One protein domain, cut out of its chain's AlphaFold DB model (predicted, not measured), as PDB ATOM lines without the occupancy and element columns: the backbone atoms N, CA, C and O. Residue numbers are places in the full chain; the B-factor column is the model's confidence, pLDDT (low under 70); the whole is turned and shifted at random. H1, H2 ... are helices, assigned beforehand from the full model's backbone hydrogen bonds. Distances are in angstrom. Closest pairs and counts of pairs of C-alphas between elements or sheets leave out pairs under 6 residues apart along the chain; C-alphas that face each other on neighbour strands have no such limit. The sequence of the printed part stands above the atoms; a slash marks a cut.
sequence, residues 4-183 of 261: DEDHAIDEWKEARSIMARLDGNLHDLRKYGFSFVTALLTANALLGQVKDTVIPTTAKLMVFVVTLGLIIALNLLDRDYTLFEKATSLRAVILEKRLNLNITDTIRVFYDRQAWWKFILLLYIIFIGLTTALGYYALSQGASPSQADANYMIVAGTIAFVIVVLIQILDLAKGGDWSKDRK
ATOM      1  N   ASP A   4      46.113  74.334 -21.203       68.75
ATOM      2  CA  ASP A   4      44.751  74.804 -21.465       68.75
ATOM      3  C   ASP A   4      43.735  73.654 -21.579       68.75
ATOM      4  O   ASP A   4      42.586  73.803 -21.164       68.75
ATOM      5  N   GLU A   5      44.133  72.516 -22.159       68.94
ATOM      6  CA  GLU A   5      43.278  71.325 -22.265       68.94
ATOM      7  C   GLU A   5      43.068  70.688 -20.894       68.94
ATOM      8  O   GLU A   5      41.944  70.313 -20.565       68.94
ATOM      9  N   ASP A   6      44.122  70.622 -20.078       75.88
ATOM     10  CA  ASP A   6      44.041  70.088 -18.717       75.88
ATOM     11  C   ASP A   6      43.101  70.943 -17.849       75.88
ATOM     12  O   ASP A   6      42.200  70.408 -17.201       75.88
ATOM     13  N   HIS A   7      43.214  72.276 -17.928       76.44
ATOM     14  CA  HIS A   7      42.307  73.193 -17.233       76.44
ATOM     15  C   HIS A   7      40.849  73.057 -17.711       76.44
ATOM     16  O   HIS A   7      39.926  73.036 -16.896       76.44
ATOM     17  N   ALA A   8      40.617  72.926 -19.023       71.06
ATOM     18  CA  ALA A   8      39.272  72.745 -19.574       71.06
ATOM     19  C   ALA A   8      38.642  71.398 -19.171       71.06
ATOM     20  O   ALA A   8      37.434  71.324 -18.930       71.06
ATOM     21  N   ILE A   9      39.446  70.334 -19.077       78.88
ATOM     22  CA  ILE A   9      39.003  69.019 -18.599       78.88
ATOM     23  C   ILE A   9      38.629  69.079 -17.116       78.88
ATOM     24  O   ILE A   9      37.621  68.488 -16.722       78.88
ATOM     25  N   ASP A  10      39.411  69.780 -16.297       82.94
ATOM     26  CA  ASP A  10      39.127  69.916 -14.869       82.94
ATOM     27  C   ASP A  10      37.873  70.763 -14.617       82.94
ATOM     28  O   ASP A  10      36.999  70.340 -13.855       82.94
ATOM     29  N   GLU A  11      37.696  71.868 -15.347       77.38
ATOM     30  CA  GLU A  11      36.464  72.665 -15.300       77.38
ATOM     31  C   GLU A  11      35.240  71.853 -15.764       77.38
ATOM     32  O   GLU A  11      34.163  71.917 -15.162       77.38
ATOM     33  N   TRP A  12      35.395  71.029 -16.807       80.62
ATOM     34  CA  TRP A  12      34.334  70.131 -17.268       80.62
ATOM     35  C   TRP A  12      33.960  69.076 -16.215       80.62
ATOM     36  O   TRP A  12      32.769  68.841 -15.973       80.62
ATOM     37  N   LYS A  13      34.949  68.456 -15.554       82.50
ATOM     38  CA  LYS A  13      34.707  67.498 -14.457       82.50
ATOM     39  C   LYS A  13      33.994  68.169 -13.288       82.50
ATOM     40  O   LYS A  13      33.049  67.588 -12.747       82.50
ATOM     41  N   GLU A  14      34.406  69.382 -12.924       85.19
ATOM     42  CA  GLU A  14      33.762  70.160 -11.867       85.19
ATOM     43  C   GLU A  14      32.298  70.457 -12.226       85.19
ATOM     44  O   GLU A  14      31.399  70.128 -11.448       85.19
ATOM     45  N   ALA A  15      32.031  70.956 -13.438       79.06
ATOM     46  CA  ALA A  15      30.672  71.214 -13.914       79.06
ATOM     47  C   ALA A  15      29.789  69.952 -13.878       79.06
ATOM     48  O   ALA A  15      28.646  70.007 -13.412       79.06
ATOM     49  N   ARG A  16      30.322  68.792 -14.295       81.00
ATOM     50  CA  ARG A  16      29.607  67.509 -14.190       81.00
ATOM     51  C   ARG A  16      29.351  67.081 -12.752       81.00
ATOM     52  O   ARG A  16      28.274  66.566 -12.464       81.00
ATOM     53  N   SER A  17      30.310  67.289 -11.853       86.06
ATOM     54  CA  SER A  17      30.141  66.955 -10.435       86.06
ATOM     55  C   SER A  17      29.050  67.806  -9.775       86.06
ATOM     56  O   SER A  17      28.223  67.281  -9.027       86.06
ATOM     57  N   ILE A  18      28.982  69.100 -10.114       83.69
ATOM     58  CA  ILE A  18      27.929  70.010  -9.649       83.69
ATOM     59  C   ILE A  18      26.578  69.563 -10.208       83.69
ATOM     60  O   ILE A  18      25.609  69.491  -9.453       83.69
ATOM     61  N   MET A  19      26.519  69.211 -11.495       80.00
ATOM     62  CA  MET A  19      25.300  68.705 -12.129       80.00
ATOM     63  C   MET A  19      24.793  67.428 -11.446       80.00
ATOM     64  O   MET A  19      23.625  67.369 -11.076       80.00
ATOM     65  N   ALA A  20      25.670  66.450 -11.197       83.50
ATOM     66  CA  ALA A  20      25.310  65.215 -10.498       83.50
ATOM     67  C   ALA A  20      24.808  65.477  -9.067       83.50
ATOM     68  O   ALA A  20      23.867  64.835  -8.606       83.50
ATOM     69  N   ARG A  21      25.399  66.456  -8.364       84.88
ATOM     70  CA  ARG A  21      24.942  66.853  -7.025       84.88
ATOM     71  C   ARG A  21      23.573  67.534  -7.058       84.88
ATOM     72  O   ARG A  21      22.766  67.300  -6.165       84.88
ATOM     73  N   LEU A  22      23.312  68.382  -8.054       81.75
ATOM     74  CA  LEU A  22      22.013  69.043  -8.224       81.75
ATOM     75  C   LEU A  22      20.910  68.035  -8.560       81.75
ATOM     76  O   LEU A  22      19.844  68.109  -7.954       81.75
ATOM     77  N   ASP A  23      21.191  67.078  -9.447       81.12
ATOM     78  CA  ASP A  23      20.268  65.985  -9.776       81.12
ATOM     79  C   ASP A  23      19.974  65.118  -8.539       81.12
ATOM     80  O   ASP A  23      18.815  64.870  -8.206       81.12
ATOM     81  N   GLY A  24      21.010  64.767  -7.765       84.50
ATOM     82  CA  GLY A  24      20.853  64.064  -6.487       84.50
ATOM     83  C   GLY A  24      19.979  64.826  -5.484       84.50
ATOM     84  O   GLY A  24      19.022  64.270  -4.949       84.50
ATOM     85  N   ASN A  25      20.238  66.122  -5.286       85.06
ATOM     86  CA  ASN A  25      19.438  66.963  -4.391       85.06
ATOM     87  C   ASN A  25      17.973  67.062  -4.838       85.06
ATOM     88  O   ASN A  25      17.069  67.045  -4.005       85.06
ATOM     89  N   LEU A  26      17.729  67.174  -6.145       83.12
ATOM     90  CA  LEU A  26      16.387  67.254  -6.717       83.12
ATOM     91  C   LEU A  26      15.649  65.911  -6.599       83.12
ATOM     92  O   LEU A  26      14.460  65.883  -6.263       83.12
ATOM     93  N   HIS A  27      16.353  64.794  -6.798       84.75
ATOM     94  CA  HIS A  27      15.828  63.456  -6.541       84.75
ATOM     95  C   HIS A  27      15.410  63.286  -5.076       84.75
ATOM     96  O   HIS A  27      14.275  62.881  -4.798       84.75
ATOM     97  N   ASP A  28      16.292  63.651  -4.146       86.75
ATOM     98  CA  ASP A  28      16.031  63.565  -2.710       86.75
ATOM     99  C   ASP A  28      14.881  64.490  -2.297       86.75
ATOM    100  O   ASP A  28      13.971  64.056  -1.587       86.75
ATOM    101  N   LEU A  29      14.843  65.726  -2.804       86.19
ATOM    102  CA  LEU A  29      13.758  66.672  -2.542       86.19
ATOM    103  C   LEU A  29      12.397  66.093  -2.942       86.19
ATOM    104  O   LEU A  29      11.449  66.165  -2.159       86.19
ATOM    105  N   ARG A  30      12.287  65.489  -4.129       85.00
ATOM    106  CA  ARG A  30      11.033  64.865  -4.580       85.00
ATOM    107  C   ARG A  30      10.683  63.647  -3.735       85.00
ATOM    108  O   ARG A  30       9.538  63.506  -3.312       85.00
ATOM    109  N   LYS A  31      11.658  62.784  -3.456       86.44
ATOM    110  CA  LYS A  31      11.457  61.574  -2.655       86.44
ATOM    111  C   LYS A  31      10.971  61.917  -1.247       86.44
ATOM    112  O   LYS A  31       9.885  61.497  -0.857       86.44
ATOM    113  N   TYR A  32      11.732  62.719  -0.508       87.56
ATOM    114  CA  TYR A  32      11.386  63.098   0.861       87.56
ATOM    115  C   TYR A  32      10.178  64.027   0.906       87.56
ATOM    116  O   TYR A  32       9.309  63.846   1.754       87.56
ATOM    117  N   GLY A  33      10.078  64.969  -0.032       85.12
ATOM    118  CA  GLY A  33       8.968  65.904  -0.121       85.12
ATOM    119  C   GLY A  33       7.626  65.207  -0.339       85.12
ATOM    120  O   GLY A  33       6.697  65.409   0.445       85.12
ATOM    121  N   PHE A  34       7.519  64.334  -1.344       86.19
ATOM    122  CA  PHE A  34       6.270  63.609  -1.597       86.19
ATOM    123  C   PHE A  34       5.965  62.583  -0.510       86.19
ATOM    124  O   PHE A  34       4.802  62.457  -0.118       86.19
ATOM    125  N   SER A  35       6.973  61.888   0.027       89.12
ATOM    126  CA  SER A  35       6.764  60.994   1.173       89.12
ATOM    127  C   SER A  35       6.247  61.750   2.396       89.12
ATOM    128  O   SER A  35       5.300  61.295   3.036       89.12
ATOM    129  N   PHE A  36       6.804  62.925   2.688       87.94
ATOM    130  CA  PHE A  36       6.386  63.747   3.817       87.94
ATOM    131  C   PHE A  36       4.969  64.301   3.633       87.94
ATOM    132  O   PHE A  36       4.142  64.136   4.526       87.94
ATOM    133  N   VAL A  37       4.640  64.856   2.457       88.75
ATOM    134  CA  VAL A  37       3.272  65.317   2.137       88.75
ATOM    135  C   VAL A  37       2.268  64.166   2.230       88.75
ATOM    136  O   VAL A  37       1.188  64.340   2.788       88.75
ATOM    137  N   THR A  38       2.622  62.974   1.747       89.19
ATOM    138  CA  THR A  38       1.751  61.789   1.812       89.19
ATOM    139  C   THR A  38       1.528  61.321   3.251       89.19
ATOM    140  O   THR A  38       0.399  60.994   3.629       89.19
ATOM    141  N   ALA A  39       2.578  61.319   4.077       89.88
ATOM    142  CA  ALA A  39       2.473  60.991   5.495       89.88
ATOM    143  C   ALA A  39       1.572  61.994   6.232       89.88
ATOM    144  O   ALA A  39       0.685  61.586   6.982       89.88
ATOM    145  N   LEU A  40       1.737  63.291   5.955       88.38
ATOM    146  CA  LEU A  40       0.895  64.349   6.515       88.38
ATOM    147  C   LEU A  40      -0.561  64.205   6.064       88.38
ATOM    148  O   LEU A  40      -1.474  64.304   6.876       88.38
ATOM    149  N   LEU A  41      -0.787  63.892   4.788       86.69
ATOM    150  CA  LEU A  41      -2.123  63.665   4.245       86.69
ATOM    151  C   LEU A  41      -2.808  62.460   4.906       86.69
ATOM    152  O   LEU A  41      -3.994  62.520   5.226       86.69
ATOM    153  N   THR A  42      -2.047  61.396   5.166       87.56
ATOM    154  CA  THR A  42      -2.522  60.207   5.888       87.56
ATOM    155  C   THR A  42      -2.863  60.548   7.337       87.56
ATOM    156  O   THR A  42      -3.941  60.196   7.813       87.56
ATOM    157  N   ALA A  43      -1.992  61.290   8.029       85.31
ATOM    158  CA  ALA A  43      -2.248  61.759   9.389       85.31
ATOM    159  C   ALA A  43      -3.505  62.643   9.456       85.31
ATOM    160  O   ALA A  43      -4.356  62.448  10.324       85.31
ATOM    161  N   ASN A  44      -3.678  63.547   8.490       80.88
ATOM    162  CA  ASN A  44      -4.854  64.411   8.384       80.88
ATOM    163  C   ASN A  44      -6.135  63.613   8.114       80.88
ATOM    164  O   ASN A  44      -7.182  63.916   8.686       80.88
ATOM    165  N   ALA A  45      -6.059  62.575   7.278       80.38
ATOM    166  CA  ALA A  45      -7.187  61.688   7.014       80.38
ATOM    167  C   ALA A  45      -7.614  60.929   8.281       80.38
ATOM    168  O   ALA A  45      -8.807  60.858   8.575       80.38
ATOM    169  N   LEU A  46      -6.653  60.426   9.066       80.12
ATOM    170  CA  LEU A  46      -6.928  59.761  10.344       80.12
ATOM    171  C   LEU A  46      -7.539  60.726  11.368       80.12
ATOM    172  O   LEU A  46      -8.544  60.396  11.994       80.12
ATOM    173  N   LEU A  47      -7.003  61.947  11.483       70.81
ATOM    174  CA  LEU A  47      -7.571  63.004  12.334       70.81
ATOM    175  C   LEU A  47      -9.010  63.381  11.934       70.81
ATOM    176  O   LEU A  47      -9.807  63.788  12.781       70.81
ATOM    177  N   GLY A  48      -9.360  63.241  10.653       65.19
ATOM    178  CA  GLY A  48     -10.718  63.448  10.152       65.19
ATOM    179  C   GLY A  48     -11.717  62.358  10.564       65.19
ATOM    180  O   GLY A  48     -12.909  62.640  10.643       65.19
ATOM    181  N   GLN A  49     -11.252  61.136  10.852       66.50
ATOM    182  CA  GLN A  49     -12.105  59.969  11.125       66.50
ATOM    183  C   GLN A  49     -12.463  59.773  12.602       66.50
ATOM    184  O   GLN A  49     -13.424  59.063  12.906       66.50
ATOM    185  N   VAL A  50     -11.724  60.382  13.534       63.50
ATOM    186  CA  VAL A  50     -11.999  60.224  14.967       63.50
ATOM    187  C   VAL A  50     -13.255  61.026  15.334       63.50
ATOM    188  O   VAL A  50     -13.204  62.235  15.556       63.50
ATOM    189  N   LYS A  51     -14.403  60.335  15.367       53.03
ATOM    190  CA  LYS A  51     -15.737  60.904  15.640       53.03
ATOM    191  C   LYS A  51     -15.886  61.542  17.027       53.03
ATOM    192  O   LYS A  51     -16.736  62.410  17.175       53.03
ATOM    193  N   ASP A  52     -15.039  61.180  17.992       54.00
ATOM    194  CA  ASP A  52     -15.194  61.583  19.399       54.00
ATOM    195  C   ASP A  52     -14.134  62.583  19.898       54.00
ATOM    196  O   ASP A  52     -14.112  62.932  21.077       54.00
ATOM    197  N   THR A  53     -13.244  63.080  19.028       57.09
ATOM    198  CA  THR A  53     -12.303  64.146  19.420       57.09
ATOM    199  C   THR A  53     -12.869  65.526  19.113       57.09
ATOM    200  O   THR A  53     -13.071  65.900  17.955       57.09
ATOM    201  N   VAL A  54     -13.040  66.322  20.172       60.12
ATOM    202  CA  VAL A  54     -13.429  67.741  20.140       60.12
ATOM    203  C   VAL A  54     -12.239  68.602  19.698       60.12
ATOM    204  O   VAL A  54     -11.764  69.473  20.419       60.12
ATOM    205  N   ILE A  55     -11.682  68.324  18.520       68.38
ATOM    206  CA  ILE A  55     -10.705  69.224  17.905       68.38
ATOM    207  C   ILE A  55     -11.502  70.334  17.208       68.38
ATOM    208  O   ILE A  55     -12.317  70.009  16.336       68.38
ATOM    209  N   PRO A  56     -11.265  71.619  17.538       75.81
ATOM    210  CA  PRO A  56     -11.920  72.741  16.874       75.81
ATOM    211  C   PRO A  56     -11.785  72.647  15.349       75.81
ATOM    212  O   PRO A  56     -10.697  72.365  14.835       75.81
ATOM    213  N   THR A  57     -12.866  72.915  14.610       76.75
ATOM    214  CA  THR A  57     -12.867  72.860  13.132       76.75
ATOM    215  C   THR A  57     -11.808  73.774  12.526       76.75
ATOM    216  O   THR A  57     -11.137  73.396  11.567       76.75
ATOM    217  N   THR A  58     -11.565  74.922  13.165       79.62
ATOM    218  CA  THR A  58     -10.506  75.869  12.806       79.62
ATOM    219  C   THR A  58      -9.120  75.227  12.834       79.62
ATOM    220  O   THR A  58      -8.332  75.431  11.916       79.62
ATOM    221  N   ALA A  59      -8.814  74.411  13.848       81.44
ATOM    222  CA  ALA A  59      -7.522  73.734  13.936       81.44
ATOM    223  C   ALA A  59      -7.367  72.695  12.816       81.44
ATOM    224  O   ALA A  59      -6.311  72.628  12.190       81.44
ATOM    225  N   LYS A  60      -8.433  71.945  12.497       78.88
ATOM    226  CA  LYS A  60      -8.430  70.992  11.374       78.88
ATOM    227  C   LYS A  60      -8.167  71.703  10.045       78.88
ATOM    228  O   LYS A  60      -7.299  71.271   9.290       78.88
ATOM    229  N   LEU A  61      -8.856  72.818   9.792       83.06
ATOM    230  CA  LEU A  61      -8.665  73.634   8.590       83.06
ATOM    231  C   LEU A  61      -7.218  74.125   8.467       83.06
ATOM    232  O   LEU A  61      -6.617  73.986   7.402       83.06
ATOM    233  N   MET A  62      -6.632  74.641   9.552       84.50
ATOM    234  CA  MET A  62      -5.257  75.155   9.537       84.50
ATOM    235  C   MET A  62      -4.240  74.083   9.141       84.50
ATOM    236  O   MET A  62      -3.331  74.370   8.366       84.50
ATOM    237  N   VAL A  63      -4.410  72.839   9.594       86.06
ATOM    238  CA  VAL A  63      -3.503  71.743   9.221       86.06
ATOM    239  C   VAL A  63      -3.565  71.451   7.714       86.06
ATOM    240  O   VAL A  63      -2.526  71.285   7.066       86.06
ATOM    241  N   PHE A  64      -4.760  71.462   7.116       85.81
ATOM    242  CA  PHE A  64      -4.902  71.298   5.667       85.81
ATOM    243  C   PHE A  64      -4.321  72.484   4.883       85.81
ATOM    244  O   PHE A  64      -3.631  72.273   3.886       85.81
ATOM    245  N   VAL A  65      -4.522  73.716   5.360       88.19
ATOM    246  CA  VAL A  65      -3.937  74.923   4.748       88.19
ATOM    247  C   VAL A  65      -2.408  74.897   4.811       88.19
ATOM    248  O   VAL A  65      -1.751  75.200   3.816       88.19
ATOM    249  N   VAL A  66      -1.825  74.467   5.933       91.19
ATOM    250  CA  VAL A  66      -0.368  74.287   6.065       91.19
ATOM    251  C   VAL A  66       0.139  73.221   5.092       91.19
ATOM    252  O   VAL A  66       1.167  73.423   4.448       91.19
ATOM    253  N   THR A  67      -0.605  72.124   4.919       89.44
ATOM    254  CA  THR A  67      -0.261  71.078   3.941       89.44
ATOM    255  C   THR A  67      -0.260  71.632   2.510       89.44
ATOM    256  O   THR A  67       0.669  71.365   1.752       89.44
ATOM    257  N   LEU A  68      -1.245  72.463   2.147       90.06
ATOM    258  CA  LEU A  68      -1.278  73.152   0.849       90.06
ATOM    259  C   LEU A  68      -0.098  74.122   0.676       90.06
ATOM    260  O   LEU A  68       0.538  74.129  -0.378       90.06
ATOM    261  N   GLY A  69       0.228  74.904   1.707       90.25
ATOM    262  CA  GLY A  69       1.381  75.808   1.691       90.25
ATOM    263  C   GLY A  69       2.703  75.066   1.486       90.25
ATOM    264  O   GLY A  69       3.544  75.496   0.697       90.25
ATOM    265  N   LEU A  70       2.855  73.904   2.121       90.00
ATOM    266  CA  LEU A  70       4.015  73.038   1.943       90.00
ATOM    267  C   LEU A  70       4.119  72.493   0.510       90.00
ATOM    268  O   LEU A  70       5.211  72.479  -0.053       90.00
ATOM    269  N   ILE A  71       2.999  72.101  -0.107       89.38
ATOM    270  CA  ILE A  71       2.973  71.666  -1.513       89.38
ATOM    271  C   ILE A  71       3.464  72.793  -2.440       89.38
ATOM    272  O   ILE A  71       4.246  72.537  -3.356       89.38
ATOM    273  N   ILE A  72       3.059  74.042  -2.180       88.50
ATOM    274  CA  ILE A  72       3.535  75.215  -2.935       88.50
ATOM    275  C   ILE A  72       5.040  75.430  -2.713       88.50
ATOM    276  O   ILE A  72       5.772  75.655  -3.675       88.50
ATOM    277  N   ALA A  73       5.520  75.327  -1.471       88.50
ATOM    278  CA  ALA A  73       6.941  75.477  -1.159       88.50
ATOM    279  C   ALA A  73       7.808  74.412  -1.855       88.50
ATOM    280  O   ALA A  73       8.850  74.745  -2.419       88.50
ATOM    281  N   LEU A  74       7.356  73.150  -1.883       87.50
ATOM    282  CA  LEU A  74       8.013  72.089  -2.654       87.50
ATOM    283  C   LEU A  74       8.066  72.427  -4.145       87.50
ATOM    284  O   LEU A  74       9.106  72.243  -4.770       87.50
ATOM    285  N   ASN A  75       6.965  72.935  -4.706       86.44
ATOM    286  CA  ASN A  75       6.904  73.302  -6.117       86.44
ATOM    287  C   ASN A  75       7.915  74.407  -6.474       86.44
ATOM    288  O   ASN A  75       8.558  74.331  -7.521       86.44
ATOM    289  N   LEU A  76       8.092  75.394  -5.590       83.94
ATOM    290  CA  LEU A  76       9.094  76.450  -5.759       83.94
ATOM    291  C   LEU A  76      10.525  75.904  -5.682       83.94
ATOM    292  O   LEU A  76      11.333  76.202  -6.557       83.94
ATOM    293  N   LEU A  77      10.822  75.062  -4.690       84.31
ATOM    294  CA  LEU A  77      12.150  74.461  -4.549       84.31
ATOM    295  C   LEU A  77      12.502  73.578  -5.752       84.31
ATOM    296  O   LEU A  77      13.577  73.729  -6.327       84.31
ATOM    297  N   ASP A  78      11.595  72.694  -6.174       84.06
ATOM    298  CA  ASP A  78      11.793  71.820  -7.339       84.06
ATOM    299  C   ASP A  78      12.098  72.646  -8.604       84.06
ATOM    300  O   ASP A  78      13.004  72.326  -9.380       84.06
ATOM    301  N   ARG A  79      11.403  73.780  -8.770       78.50
ATOM    302  CA  ARG A  79      11.658  74.728  -9.858       78.50
ATOM    303  C   ARG A  79      13.055  75.340  -9.783       78.50
ATOM    304  O   ARG A  79      13.753  75.330 -10.798       78.50
ATOM    305  N   ASP A  80      13.457  75.862  -8.628       78.75
ATOM    306  CA  ASP A  80      14.760  76.514  -8.468       78.75
ATOM    307  C   ASP A  80      15.903  75.546  -8.797       78.75
ATOM    308  O   ASP A  80      16.790  75.871  -9.592       78.75
ATOM    309  N   TYR A  81      15.834  74.310  -8.290       78.00
ATOM    310  CA  TYR A  81      16.816  73.273  -8.621       78.00
ATOM    311  C   TYR A  81      16.824  72.931 -10.115       78.00
ATOM    312  O   TYR A  81      17.898  72.852 -10.716       78.00
ATOM    313  N   THR A  82      15.649  72.816 -10.743       74.75
ATOM    314  CA  THR A  82      15.548  72.544 -12.188       74.75
ATOM    315  C   THR A  82      16.179  73.670 -13.026       74.75
ATOM    316  O   THR A  82      16.767  73.417 -14.081       74.75
ATOM    317  N   LEU A  83      16.079  74.928 -12.584       74.44
ATOM    318  CA  LEU A  83      16.718  76.063 -13.262       74.44
ATOM    319  C   LEU A  83      18.245  76.015 -13.139       74.44
ATOM    320  O   LEU A  83      18.944  76.214 -14.138       74.44
ATOM    321  N   PHE A  84      18.770  75.693 -11.955       76.06
ATOM    322  CA  PHE A  84      20.213  75.544 -11.757       76.06
ATOM    323  C   PHE A  84      20.803  74.378 -12.557       76.06
ATOM    324  O   PHE A  84      21.889  74.508 -13.132       76.06
ATOM    325  N   GLU A  85      20.082  73.263 -12.663       74.56
ATOM    326  CA  GLU A  85      20.492  72.117 -13.478       74.56
ATOM    327  C   GLU A  85      20.572  72.487 -14.973       74.56
ATOM    328  O   GLU A  85      21.558  72.193 -15.661       74.56
ATOM    329  N   LYS A  86      19.581  73.233 -15.477       71.50
ATOM    330  CA  LYS A  86      19.584  73.750 -16.857       71.50
ATOM    331  C   LYS A  86      20.751  74.704 -17.128       71.50
ATOM    332  O   LYS A  86      21.363  74.618 -18.192       71.50
ATOM    333  N   ALA A  87      21.077  75.587 -16.185       70.31
ATOM    334  CA  ALA A  87      22.211  76.504 -16.321       70.31
ATOM    335  C   ALA A  87      23.554  75.753 -16.323       70.31
ATOM    336  O   ALA A  87      24.420  76.012 -17.161       70.31
ATOM    337  N   THR A  88      23.703  74.772 -15.431       71.56
ATOM    338  CA  THR A  88      24.935  73.977 -15.307       71.56
ATOM    339  C   THR A  88      25.152  73.091 -16.535       71.56
ATOM    340  O   THR A  88      26.255  73.050 -17.081       71.56
ATOM    341  N   SER A  89      24.092  72.448 -17.039       71.44
ATOM    342  CA  SER A  89      24.164  71.640 -18.265       71.44
ATOM    343  C   SER A  89      24.510  72.471 -19.505       71.44
ATOM    344  O   SER A  89      25.227  71.989 -20.379       71.44
ATOM    345  N   LEU A  90      24.064  73.733 -19.584       68.62
ATOM    346  CA  LEU A  90      24.459  74.634 -20.668       68.62
ATOM    347  C   LEU A  90      25.973  74.881 -20.668       68.62
ATOM    348  O   LEU A  90      26.602  74.721 -21.713       68.62
ATOM    349  N   ARG A  91      26.552  75.196 -19.503       70.44
ATOM    350  CA  ARG A  91      28.002  75.400 -19.362       70.44
ATOM    351  C   ARG A  91      28.795  74.134 -19.694       70.44
ATOM    352  O   ARG A  91      29.783  74.208 -20.419       70.44
ATOM    353  N   ALA A  92      28.326  72.970 -19.245       70.88
ATOM    354  CA  ALA A  92      28.959  71.692 -19.568       70.88
ATOM    355  C   ALA A  92      28.982  71.411 -21.083       70.88
ATOM    356  O   ALA A  92      29.996  70.951 -21.597       70.88
ATOM    357  N   VAL A  93      27.908  71.738 -21.817       70.25
ATOM    358  CA  VAL A  93      27.863  71.587 -23.287       70.25
ATOM    359  C   VAL A  93      28.870  72.500 -23.992       70.25
ATOM    360  O   VAL A  93      29.474  72.087 -24.980       70.25
ATOM    361  N   ILE A  94      29.064  73.728 -23.505       67.56
ATOM    362  CA  ILE A  94      30.044  74.666 -24.078       67.56
ATOM    363  C   ILE A  94      31.466  74.106 -23.928       67.56
ATOM    364  O   ILE A  94      32.212  74.042 -24.906       67.56
ATOM    365  N   LEU A  95      31.803  73.615 -22.733       70.38
ATOM    366  CA  LEU A  95      33.091  72.971 -22.451       70.38
ATOM    367  C   LEU A  95      33.294  71.690 -23.277       70.38
ATOM    368  O   LEU A  95      34.370  71.471 -23.829       70.38
ATOM    369  N   GLU A  96      32.252  70.870 -23.437       68.81
ATOM    370  CA  GLU A  96      32.312  69.643 -24.242       68.81
ATOM    371  C   GLU A  96      32.574  69.905 -25.727       68.81
ATOM    372  O   GLU A  96      33.387  69.203 -26.332       68.81
ATOM    373  N   LYS A  97      31.969  70.953 -26.301       70.12
ATOM    374  CA  LYS A  97      32.248  71.364 -27.686       70.12
ATOM    375  C   LYS A  97      33.699  71.802 -27.885       70.12
ATOM    376  O   LYS A  97      34.260  71.533 -28.943       70.12
ATOM    377  N   ARG A  98      34.319  72.431 -26.877       64.81
ATOM    378  CA  ARG A  98      35.750  72.801 -26.899       64.81
ATOM    379  C   ARG A  98      36.659  71.565 -26.865       64.81
ATOM    380  O   ARG A  98      37.727  71.585 -27.461       64.81
ATOM    381  N   LEU A  99      36.216  70.495 -26.204       64.94
ATOM    382  CA  LEU A  99      36.946  69.230 -26.040       64.94
ATOM    383  C   LEU A  99      36.595  68.167 -27.105       64.94
ATOM    384  O   LEU A  99      37.106  67.052 -27.044       64.94
ATOM    385  N   ASN A 100      35.724  68.494 -28.068       66.31
ATOM    386  CA  ASN A 100      35.180  67.570 -29.074       66.31
ATOM    387  C   ASN A 100      34.524  66.301 -28.471       66.31
ATOM    388  O   ASN A 100      34.565  65.212 -29.048       66.31
ATOM    389  N   LEU A 101      33.914  66.442 -27.292       65.69
ATOM    390  CA  LEU A 101      33.116  65.409 -26.628       65.69
ATOM    391  C   LEU A 101      31.628  65.701 -26.892       65.69
ATOM    392  O   LEU A 101      31.209  66.846 -26.839       65.69
ATOM    393  N   ASN A 102      30.806  64.684 -27.183       60.56
ATOM    394  CA  ASN A 102      29.392  64.867 -27.587       60.56
ATOM    395  C   ASN A 102      28.375  64.186 -26.644       60.56
ATOM    396  O   ASN A 102      27.249  63.852 -27.030       60.56
ATOM    397  N   ILE A 103      28.763  63.935 -25.394       65.06
ATOM    398  CA  ILE A 103      27.985  63.081 -24.485       65.06
ATOM    399  C   ILE A 103      26.789  63.846 -23.896       65.06
ATOM    400  O   ILE A 103      25.667  63.338 -23.892       65.06
ATOM    401  N   THR A 104      26.996  65.081 -23.443       65.06
ATOM    402  CA  THR A 104      25.961  65.893 -22.788       65.06
ATOM    403  C   THR A 104      24.961  66.458 -23.793       65.06
ATOM    404  O   THR A 104      23.779  66.554 -23.467       65.06
ATOM    405  N   ASP A 105      25.370  66.743 -25.035       60.19
ATOM    406  CA  ASP A 105      24.440  67.208 -26.079       60.19
ATOM    407  C   ASP A 105      23.407  66.122 -26.435       60.19
ATOM    408  O   ASP A 105      22.210  66.390 -26.559       60.19
ATOM    409  N   THR A 106      23.841  64.857 -26.471       55.72
ATOM    410  CA  THR A 106      22.942  63.715 -26.690       55.72
ATOM    411  C   THR A 106      21.921  63.596 -25.555       55.72
ATOM    412  O   THR A 106      20.718  63.555 -25.814       55.72
ATOM    413  N   ILE A 107      22.365  63.619 -24.292       60.88
ATOM    414  CA  ILE A 107      21.489  63.507 -23.108       60.88
ATOM    415  C   ILE A 107      20.505  64.687 -23.028       60.88
ATOM    416  O   ILE A 107      19.314  64.505 -22.758       60.88
ATOM    417  N   ARG A 108      20.973  65.899 -23.341       58.47
ATOM    418  CA  ARG A 108      20.173  67.128 -23.305       58.47
ATOM    419  C   ARG A 108      19.052  67.131 -24.347       58.47
ATOM    420  O   ARG A 108      17.944  67.578 -24.048       58.47
ATOM    421  N   VAL A 109      19.301  66.592 -25.544       56.09
ATOM    422  CA  VAL A 109      18.278  66.453 -26.598       56.09
ATOM    423  C   VAL A 109      17.173  65.471 -26.196       56.09
ATOM    424  O   VAL A 109      16.008  65.712 -26.523       56.09
ATOM    425  N   PHE A 110      17.499  64.397 -25.469       53.47
ATOM    426  CA  PHE A 110      16.491  63.461 -24.956       53.47
ATOM    427  C   PHE A 110      15.620  64.089 -23.863       53.47
ATOM    428  O   PHE A 110      14.395  63.948 -23.911       53.47
ATOM    429  N   TYR A 111      16.220  64.845 -22.941       54.81
ATOM    430  CA  TYR A 111      15.488  65.520 -21.867       54.81
ATOM    431  C   TYR A 111      14.481  66.557 -22.402       54.81
ATOM    432  O   TYR A 111      13.321  66.589 -21.986       54.81
ATOM    433  N   ASP A 112      14.891  67.362 -23.390       58.00
ATOM    434  CA  ASP A 112      14.074  68.456 -23.935       58.00
ATOM    435  C   ASP A 112      12.898  67.958 -24.803       58.00
ATOM    436  O   ASP A 112      11.856  68.608 -24.909       58.00
ATOM    437  N   ARG A 113      13.020  66.763 -25.399       51.12
ATOM    438  CA  ARG A 113      11.964  66.175 -26.243       51.12
ATOM    439  C   ARG A 113      10.798  65.592 -25.456       51.12
ATOM    440  O   ARG A 113       9.700  65.482 -25.995       51.12
ATOM    441  N   GLN A 114      11.033  65.183 -24.216       54.34
ATOM    442  CA  GLN A 114      10.137  64.259 -23.526       54.34
ATOM    443  C   GLN A 114       9.168  64.964 -22.554       54.34
ATOM    444  O   GLN A 114       8.374  64.311 -21.889       54.34
ATOM    445  N   ALA A 115       9.157  66.308 -22.538       62.69
ATOM    446  CA  ALA A 115       8.170  67.146 -21.841       62.69
ATOM    447  C   ALA A 115       7.899  66.738 -20.375       62.69
ATOM    448  O   ALA A 115       6.787  66.917 -19.875       62.69
ATOM    449  N   TRP A 116       8.924  66.232 -19.677       65.31
ATOM    450  CA  TRP A 116       8.840  65.731 -18.298       65.31
ATOM    451  C   TRP A 116       8.286  66.757 -17.303       65.31
ATOM    452  O   TRP A 116       7.650  66.387 -16.318       65.31
ATOM    453  N   TRP A 117       8.429  68.050 -17.602       68.12
ATOM    454  CA  TRP A 117       7.840  69.138 -16.819       68.12
ATOM    455  C   TRP A 117       6.310  69.027 -16.687       68.12
ATOM    456  O   TRP A 117       5.758  69.372 -15.644       68.12
ATOM    457  N   LYS A 118       5.614  68.492 -17.705       74.06
ATOM    458  CA  LYS A 118       4.155  68.292 -17.668       74.06
ATOM    459  C   LYS A 118       3.753  67.214 -16.669       74.06
ATOM    460  O   LYS A 118       2.719  67.340 -16.024       74.06
ATOM    461  N   PHE A 119       4.564  66.163 -16.545       76.94
ATOM    462  CA  PHE A 119       4.299  65.066 -15.620       76.94
ATOM    463  C   PHE A 119       4.451  65.520 -14.165       76.94
ATOM    464  O   PHE A 119       3.589  65.240 -13.335       76.94
ATOM    465  N   ILE A 120       5.500  66.295 -13.876       78.38
ATOM    466  CA  ILE A 120       5.728  66.880 -12.548       78.38
ATOM    467  C   ILE A 120       4.571  67.814 -12.168       78.38
ATOM    468  O   ILE A 120       4.016  67.701 -11.078       78.38
ATOM    469  N   LEU A 121       4.139  68.683 -13.088       81.25
ATOM    470  CA  LEU A 121       2.992  69.567 -12.871       81.25
ATOM    471  C   LEU A 121       1.695  68.792 -12.604       81.25
ATOM    472  O   LEU A 121       0.956  69.125 -11.679       81.25
ATOM    473  N   LEU A 122       1.434  67.740 -13.384       85.50
ATOM    474  CA  LEU A 122       0.271  66.876 -13.191       85.50
ATOM    475  C   LEU A 122       0.273  66.258 -11.788       85.50
ATOM    476  O   LEU A 122      -0.764  66.231 -11.129       85.50
ATOM    477  N   LEU A 123       1.436  65.826 -11.302       86.75
ATOM    478  CA  LEU A 123       1.580  65.256  -9.967       86.75
ATOM    479  C   LEU A 123       1.253  66.282  -8.867       86.75
ATOM    480  O   LEU A 123       0.451  65.977  -7.984       86.75
ATOM    481  N   TYR A 124       1.768  67.514  -8.947       88.38
ATOM    482  CA  TYR A 124       1.415  68.573  -7.985       88.38
ATOM    483  C   TYR A 124      -0.085  68.911  -8.002       88.38
ATOM    484  O   TYR A 124      -0.685  69.080  -6.940       88.38
ATOM    485  N   ILE A 125      -0.715  68.948  -9.183       89.50
ATOM    486  CA  ILE A 125      -2.167  69.166  -9.308       89.50
ATOM    487  C   ILE A 125      -2.951  68.042  -8.622       89.50
ATOM    488  O   ILE A 125      -3.914  68.324  -7.906       89.50
ATOM    489  N   ILE A 126      -2.529  66.783  -8.787       91.00
ATOM    490  CA  ILE A 126      -3.152  65.642  -8.101       91.00
ATOM    491  C   ILE A 126      -3.039  65.798  -6.582       91.00
ATOM    492  O   ILE A 126      -4.039  65.632  -5.887       91.00
ATOM    493  N   PHE A 127      -1.870  66.162  -6.050       89.81
ATOM    494  CA  PHE A 127      -1.695  66.352  -4.604       89.81
ATOM    495  C   PHE A 127      -2.575  67.474  -4.037       89.81
ATOM    496  O   PHE A 127      -3.180  67.298  -2.975       89.81
ATOM    497  N   ILE A 128      -2.706  68.598  -4.749       92.00
ATOM    498  CA  ILE A 128      -3.621  69.685  -4.364       92.00
ATOM    499  C   ILE A 128      -5.070  69.187  -4.379       92.00
ATOM    500  O   ILE A 128      -5.811  69.418  -3.421       92.00
ATOM    501  N   GLY A 129      -5.464  68.464  -5.432       91.44
ATOM    502  CA  GLY A 129      -6.803  67.890  -5.565       91.44
ATOM    503  C   GLY A 129      -7.139  66.917  -4.436       91.44
ATOM    504  O   GLY A 129      -8.177  67.060  -3.794       91.44
ATOM    505  N   LEU A 130      -6.232  65.984  -4.131       90.81
ATOM    506  CA  LEU A 130      -6.393  65.019  -3.042       90.81
ATOM    507  C   LEU A 130      -6.479  65.709  -1.679       90.81
ATOM    508  O   LEU A 130      -7.376  65.402  -0.897       90.81
ATOM    509  N   THR A 131      -5.598  66.676  -1.413       90.44
ATOM    510  CA  THR A 131      -5.609  67.442  -0.156       90.44
ATOM    511  C   THR A 131      -6.916  68.213   0.008       90.44
ATOM    512  O   THR A 131      -7.511  68.197   1.084       90.44
ATOM    513  N   THR A 132      -7.407  68.830  -1.069       90.81
ATOM    514  CA  THR A 132      -8.672  69.580  -1.074       90.81
ATOM    515  C   THR A 132      -9.879  68.670  -0.875       90.81
ATOM    516  O   THR A 132     -10.740  68.976  -0.052       90.81
ATOM    517  N   ALA A 133      -9.927  67.528  -1.566       89.88
ATOM    518  CA  ALA A 133     -11.011  66.558  -1.436       89.88
ATOM    519  C   ALA A 133     -11.075  65.952  -0.025       89.88
ATOM    520  O   ALA A 133     -12.153  65.882   0.569       89.88
ATOM    521  N   LEU A 134      -9.923  65.568   0.538       87.38
ATOM    522  CA  LEU A 134      -9.831  65.033   1.899       87.38
ATOM    523  C   LEU A 134     -10.206  66.081   2.949       87.38
ATOM    524  O   LEU A 134     -10.970  65.769   3.861       87.38
ATOM    525  N   GLY A 135      -9.736  67.323   2.800       85.94
ATOM    526  CA  GLY A 135     -10.111  68.423   3.690       85.94
ATOM    527  C   GLY A 135     -11.611  68.729   3.640       85.94
ATOM    528  O   GLY A 135     -12.251  68.850   4.682       85.94
ATOM    529  N   TYR A 136     -12.200  68.771   2.440       88.44
ATOM    530  CA  TYR A 136     -13.640  68.971   2.263       88.44
ATOM    531  C   TYR A 136     -14.458  67.852   2.918       88.44
ATOM    532  O   TYR A 136     -15.405  68.121   3.661       88.44
ATOM    533  N   TYR A 137     -14.079  66.594   2.686       86.38
ATOM    534  CA  TYR A 137     -14.754  65.447   3.292       86.38
ATOM    535  C   TYR A 137     -14.650  65.475   4.825       86.38
ATOM    536  O   TYR A 137     -15.658  65.342   5.517       86.38
ATOM    537  N   ALA A 138     -13.454  65.733   5.364       82.31
ATOM    538  CA  ALA A 138     -13.217  65.782   6.807       82.31
ATOM    539  C   ALA A 138     -13.999  66.905   7.519       82.31
ATOM    540  O   ALA A 138     -14.396  66.734   8.673       82.31
ATOM    541  N   LEU A 139     -14.229  68.042   6.854       81.44
ATOM    542  CA  LEU A 139     -14.959  69.188   7.417       81.44
ATOM    543  C   LEU A 139     -16.483  69.105   7.212       81.44
ATOM    544  O   LEU A 139     -17.231  69.648   8.024       81.44
ATOM    545  N   SER A 140     -16.949  68.413   6.166       80.50
ATOM    546  CA  SER A 140     -18.385  68.238   5.878       80.50
ATOM    547  C   SER A 140     -19.018  67.049   6.607       80.50
ATOM    548  O   SER A 140     -20.193  67.112   6.951       80.50
ATOM    549  N   GLN A 141     -18.251  65.982   6.861       75.19
ATOM    550  CA  GLN A 141     -18.731  64.740   7.491       75.19
ATOM    551  C   GLN A 141     -18.120  64.481   8.882       75.19
ATOM    552  O   GLN A 141     -18.331  63.422   9.473       75.19
ATOM    553  N   GLY A 142     -17.321  65.418   9.399       65.81
ATOM    554  CA  GLY A 142     -16.625  65.280  10.679       65.81
ATOM    555  C   GLY A 142     -17.528  65.444  11.908       65.81
ATOM    556  O   GLY A 142     -18.690  65.817  11.811       65.81
ATOM    557  N   ALA A 143     -16.952  65.217  13.094       61.19
ATOM    558  CA  ALA A 143     -17.624  65.309  14.401       61.19
ATOM    559  C   ALA A 143     -18.292  66.669  14.706       61.19
ATOM    560  O   ALA A 143     -19.207  66.756  15.519       61.19
ATOM    561  N   SER A 144     -17.831  67.746  14.070       64.69
ATOM    562  CA  SER A 144     -18.413  69.087  14.163       64.69
ATOM    563  C   SER A 144     -18.497  69.658  12.750       64.69
ATOM    564  O   SER A 144     -17.570  70.337  12.313       64.69
ATOM    565  N   PRO A 145     -19.535  69.294  11.983       69.56
ATOM    566  CA  PRO A 145     -19.621  69.669  10.582       69.56
ATOM    567  C   PRO A 145     -19.870  71.175  10.454       69.56
ATOM    568  O   PRO A 145     -20.755  71.734  11.102       69.56
ATOM    569  N   SER A 146     -19.086  71.831   9.600       77.25
ATOM    570  CA  SER A 146     -19.225  73.254   9.281       77.25
ATOM    571  C   SER A 146     -19.149  73.426   7.772       77.25
ATOM    572  O   SER A 146     -18.085  73.306   7.161       77.25
ATOM    573  N   GLN A 147     -20.296  73.710   7.152       81.25
ATOM    574  CA  GLN A 147     -20.362  73.914   5.704       81.25
ATOM    575  C   GLN A 147     -19.544  75.141   5.269       81.25
ATOM    576  O   GLN A 147     -18.977  75.146   4.179       81.25
ATOM    577  N   ALA A 148     -19.445  76.162   6.128       85.06
ATOM    578  CA  ALA A 148     -18.616  77.336   5.873       85.06
ATOM    579  C   ALA A 148     -17.124  76.965   5.796       85.06
ATOM    580  O   ALA A 148     -16.463  77.319   4.821       85.06
ATOM    581  N   ASP A 149     -16.620  76.178   6.752       83.62
ATOM    582  CA  ASP A 149     -15.215  75.744   6.778       83.62
ATOM    583  C   ASP A 149     -14.877  74.821   5.599       83.62
ATOM    584  O   ASP A 149     -13.815  74.946   4.985       83.62
ATOM    585  N   ALA A 150     -15.806  73.937   5.222       84.88
ATOM    586  CA  ALA A 150     -15.659  73.092   4.040       84.88
ATOM    587  C   ALA A 150     -15.583  73.922   2.742       84.88
ATOM    588  O   ALA A 150     -14.749  73.646   1.875       84.88
ATOM    589  N   ASN A 151     -16.396  74.978   2.622       88.75
ATOM    590  CA  ASN A 151     -16.335  75.895   1.482       88.75
ATOM    591  C   ASN A 151     -15.012  76.680   1.457       88.75
ATOM    592  O   ASN A 151     -14.416  76.830   0.388       88.75
ATOM    593  N   TYR A 152     -14.501  77.117   2.614       89.50
ATOM    594  CA  TYR A 152     -13.183  77.756   2.699       89.50
ATOM    595  C   TYR A 152     -12.049  76.827   2.251       89.50
ATOM    596  O   TYR A 152     -11.103  77.300   1.623       89.50
ATOM    597  N   MET A 153     -12.154  75.515   2.480       89.38
ATOM    598  CA  MET A 153     -11.172  74.548   1.975       89.38
ATOM    599  C   MET A 153     -11.148  74.482   0.440       89.38
ATOM    600  O   MET A 153     -10.073  74.437  -0.156       89.38
ATOM    601  N   ILE A 154     -12.314  74.527  -0.214       90.19
ATOM    602  CA  ILE A 154     -12.395  74.592  -1.684       90.19
ATOM    603  C   ILE A 154     -11.736  75.882  -2.189       90.19
ATOM    604  O   ILE A 154     -10.957  75.854  -3.145       90.19
ATOM    605  N   VAL A 155     -12.004  77.011  -1.529       92.38
ATOM    606  CA  VAL A 155     -11.375  78.297  -1.867       92.38
ATOM    607  C   VAL A 155      -9.853  78.225  -1.685       92.38
ATOM    608  O   VAL A 155      -9.111  78.604  -2.586       92.38
ATOM    609  N   ALA A 156      -9.357  77.663  -0.583       91.62
ATOM    610  CA  ALA A 156      -7.920  77.497  -0.355       91.62
ATOM    611  C   ALA A 156      -7.260  76.586  -1.407       91.62
ATOM    612  O   ALA A 156      -6.204  76.923  -1.947       91.62
ATOM    613  N   GLY A 157      -7.900  75.464  -1.747       91.94
ATOM    614  CA  GLY A 157      -7.427  74.539  -2.779       91.94
ATOM    615  C   GLY A 157      -7.392  75.166  -4.174       91.94
ATOM    616  O   GLY A 157      -6.415  75.006  -4.906       91.94
ATOM    617  N   THR A 158      -8.423  75.939  -4.534       92.12
ATOM    618  CA  THR A 158      -8.466  76.666  -5.815       92.12
ATOM    619  C   THR A 158      -7.421  77.776  -5.883       92.12
ATOM    620  O   THR A 158      -6.758  77.904  -6.910       92.12
ATOM    621  N   ILE A 159      -7.189  78.517  -4.794       93.38
ATOM    622  CA  ILE A 159      -6.096  79.499  -4.713       93.38
ATOM    623  C   ILE A 159      -4.742  78.808  -4.910       93.38
ATOM    624  O   ILE A 159      -3.947  79.260  -5.732       93.38
ATOM    625  N   ALA A 160      -4.485  77.694  -4.217       91.88
ATOM    626  CA  ALA A 160      -3.240  76.942  -4.365       91.88
ATOM    627  C   ALA A 160      -3.036  76.443  -5.807       91.88
ATOM    628  O   ALA A 160      -1.945  76.577  -6.363       91.88
ATOM    629  N   PHE A 161      -4.100  75.936  -6.440       92.94
ATOM    630  CA  PHE A 161      -4.085  75.543  -7.849       92.94
ATOM    631  C   PHE A 161      -3.741  76.722  -8.768       92.94
ATOM    632  O   PHE A 161      -2.842  76.608  -9.602       92.94
ATOM    633  N   VAL A 162      -4.407  77.868  -8.589       92.56
ATOM    634  CA  VAL A 162      -4.146  79.081  -9.379       92.56
ATOM    635  C   VAL A 162      -2.708  79.551  -9.193       92.56
ATOM    636  O   VAL A 162      -2.073  79.895 -10.182       92.56
ATOM    637  N   ILE A 163      -2.170  79.523  -7.971       91.31
ATOM    638  CA  ILE A 163      -0.776  79.897  -7.696       91.31
ATOM    639  C   ILE A 163       0.187  78.994  -8.471       91.31
ATOM    640  O   ILE A 163       1.027  79.509  -9.205       91.31
ATOM    641  N   VAL A 164       0.049  77.668  -8.373       88.19
ATOM    642  CA  VAL A 164       0.941  76.722  -9.075       88.19
ATOM    643  C   VAL A 164       0.839  76.876 -10.595       88.19
ATOM    644  O   VAL A 164       1.854  76.921 -11.292       88.19
ATOM    645  N   VAL A 165      -0.378  77.031 -11.125       86.94
ATOM    646  CA  VAL A 165      -0.592  77.255 -12.561       86.94
ATOM    647  C   VAL A 165      -0.017  78.603 -13.003       86.94
ATOM    648  O   VAL A 165       0.647  78.671 -14.036       86.94
ATOM    649  N   LEU A 166      -0.210  79.670 -12.225       88.56
ATOM    650  CA  LEU A 166       0.327  80.998 -12.519       88.56
ATOM    651  C   LEU A 166       1.855  80.989 -12.513       88.56
ATOM    652  O   LEU A 166       2.464  81.546 -13.422       88.56
ATOM    653  N   ILE A 167       2.475  80.323 -11.536       84.00
ATOM    654  CA  ILE A 167       3.927  80.116 -11.462       84.00
ATOM    655  C   ILE A 167       4.431  79.471 -12.759       84.00
ATOM    656  O   ILE A 167       5.430  79.947 -13.306       84.00
ATOM    657  N   GLN A 168       3.720  78.466 -13.284       78.31
ATOM    658  CA  GLN A 168       4.071  77.798 -14.540       78.31
ATOM    659  C   GLN A 168       3.843  78.683 -15.776       78.31
ATOM    660  O   GLN A 168       4.679  78.706 -16.677       78.31
ATOM    661  N   ILE A 169       2.731  79.421 -15.839       78.06
ATOM    662  CA  ILE A 169       2.434  80.336 -16.954       78.06
ATOM    663  C   ILE A 169       3.455  81.474 -16.989       78.06
ATOM    664  O   ILE A 169       3.952  81.816 -18.057       78.06
ATOM    665  N   LEU A 170       3.811  82.031 -15.829       77.25
ATOM    666  CA  LEU A 170       4.878  83.019 -15.712       77.25
ATOM    667  C   LEU A 170       6.226  82.439 -16.128       77.25
ATOM    668  O   LEU A 170       7.041  83.177 -16.662       77.25
ATOM    669  N   ASP A 171       6.468  81.147 -15.916       69.56
ATOM    670  CA  ASP A 171       7.669  80.481 -16.421       69.56
ATOM    671  C   ASP A 171       7.631  80.334 -17.946       69.56
ATOM    672  O   ASP A 171       8.629  80.587 -18.600       69.56
ATOM    673  N   LEU A 172       6.475  80.042 -18.547       65.19
ATOM    674  CA  LEU A 172       6.323  80.058 -20.008       65.19
ATOM    675  C   LEU A 172       6.442  81.476 -20.599       65.19
ATOM    676  O   LEU A 172       6.890  81.630 -21.733       65.19
ATOM    677  N   ALA A 173       6.033  82.500 -19.842       63.84
ATOM    678  CA  ALA A 173       6.025  83.897 -20.275       63.84
ATOM    679  C   ALA A 173       7.371  84.615 -20.058       63.84
ATOM    680  O   ALA A 173       7.799  85.371 -20.924       63.84
ATOM    681  N   LYS A 174       8.034  84.400 -18.910       63.91
ATOM    682  CA  LYS A 174       9.351  84.975 -18.562       63.91
ATOM    683  C   LYS A 174      10.499  84.066 -18.979       63.91
ATOM    684  O   LYS A 174      11.498  84.542 -19.502       63.91
ATOM    685  N   GLY A 175      10.347  82.761 -18.780       48.50
ATOM    686  CA  GLY A 175      11.197  81.722 -19.355       48.50
ATOM    687  C   GLY A 175      10.728  81.405 -20.765       48.50
ATOM    688  O   GLY A 175      10.484  80.243 -21.098       48.50
ATOM    689  N   GLY A 176      10.590  82.470 -21.568       45.12
ATOM    690  CA  GLY A 176      10.408  82.390 -22.998       45.12
ATOM    691  C   GLY A 176      11.365  81.345 -23.524       45.12
ATOM    692  O   GLY A 176      12.573  81.506 -23.445       45.12
ATOM    693  N   ASP A 177      10.792  80.216 -23.917       45.38
ATOM    694  CA  ASP A 177      11.223  79.400 -25.027       45.38
ATOM    695  C   ASP A 177      12.731  79.544 -25.316       45.38
ATOM    696  O   ASP A 177      13.131  79.995 -26.385       45.38
ATOM    697  N   TRP A 178      13.591  79.095 -24.387       42.94
ATOM    698  CA  TRP A 178      15.009  78.845 -24.687       42.94
ATOM    699  C   TRP A 178      15.125  77.906 -25.889       42.94
ATOM    700  O   TRP A 178      16.145  77.878 -26.563       42.94
ATOM    701  N   SER A 179      14.039  77.173 -26.170       41.53
ATOM    702  CA  SER A 179      13.764  76.391 -27.360       41.53
ATOM    703  C   SER A 179      13.555  77.222 -28.658       41.53
ATOM    704  O   SER A 179      13.935  76.748 -29.734       41.53
ATOM    705  N   LYS A 180      12.997  78.439 -28.611       37.94
ATOM    706  CA  LYS A 180      12.887  79.367 -29.759       37.94
ATOM    707  C   LYS A 180      14.092  80.293 -29.884       37.94
ATOM    708  O   LYS A 180      14.495  80.531 -31.024       37.94
ATOM    709  N   ASP A 181      14.729  80.688 -28.780       41.25
ATOM    710  CA  ASP A 181      16.034  81.374 -28.816       41.25
ATOM    711  C   ASP A 181      17.171  80.460 -29.318       41.25
ATOM    712  O   ASP A 181      18.226  80.935 -29.742       41.25
ATOM    713  N   ARG A 182      16.926  79.140 -29.448       45.19
ATOM    714  CA  ARG A 182      17.807  78.191 -30.172       45.19
ATOM    715  C   ARG A 182      18.143  78.609 -31.596       45.19
ATOM    716  O   ARG A 182      19.074  78.051 -32.176       45.19
ATOM    717  N   LYS A 183      17.371  79.507 -32.213       43.12
ATOM    718  CA  LYS A 183      17.642  79.931 -33.590       43.12
ATOM    719  C   LYS A 183      18.862  80.854 -33.695       43.12
ATOM    720  O   LYS A 183      19.370  80.965 -34.807       43.12
TER     721      LYS A 183
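This is residues 4 to 183 of the 261 residues of an uncharacterized protein of Thaumarchaeota archaeon (UniProt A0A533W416). What shape? A long hairpin of H1 and H2, with shorter H4 and H5 packed on H2 residues 57 to 75, makes a loose rod, an up-and-down bundle alternating in direction. How large? The 180-residue, all-helix printed part with five named helices has a radius of gyration of the C-alphas of 21.7 A and spans 73 by 29 by 20 A.

Which helices pair? H1, residues 4 to 49, and H2, residues 57 to 98, form a hairpin; their closest C-alphas, Ala 15 and Ala 92, are 5.9 A apart. H3, residues 103 to 113, makes another with H2; H4, residues 116 to 140, with H5, residues 147 to 174. Their backbones? Every O i to N i+4 pair is within hydrogen-bond range.

Its start? H1, 67.2 A long, starts at C-alpha 4 (44.751, 74.804, -21.465). Its end? H5 ends at C-alpha 174 (9.351, 84.975, -18.562).

Any cut? The printed part has no cut. Low confidence? Residues 98 to 117, among others, have pLDDT under 70.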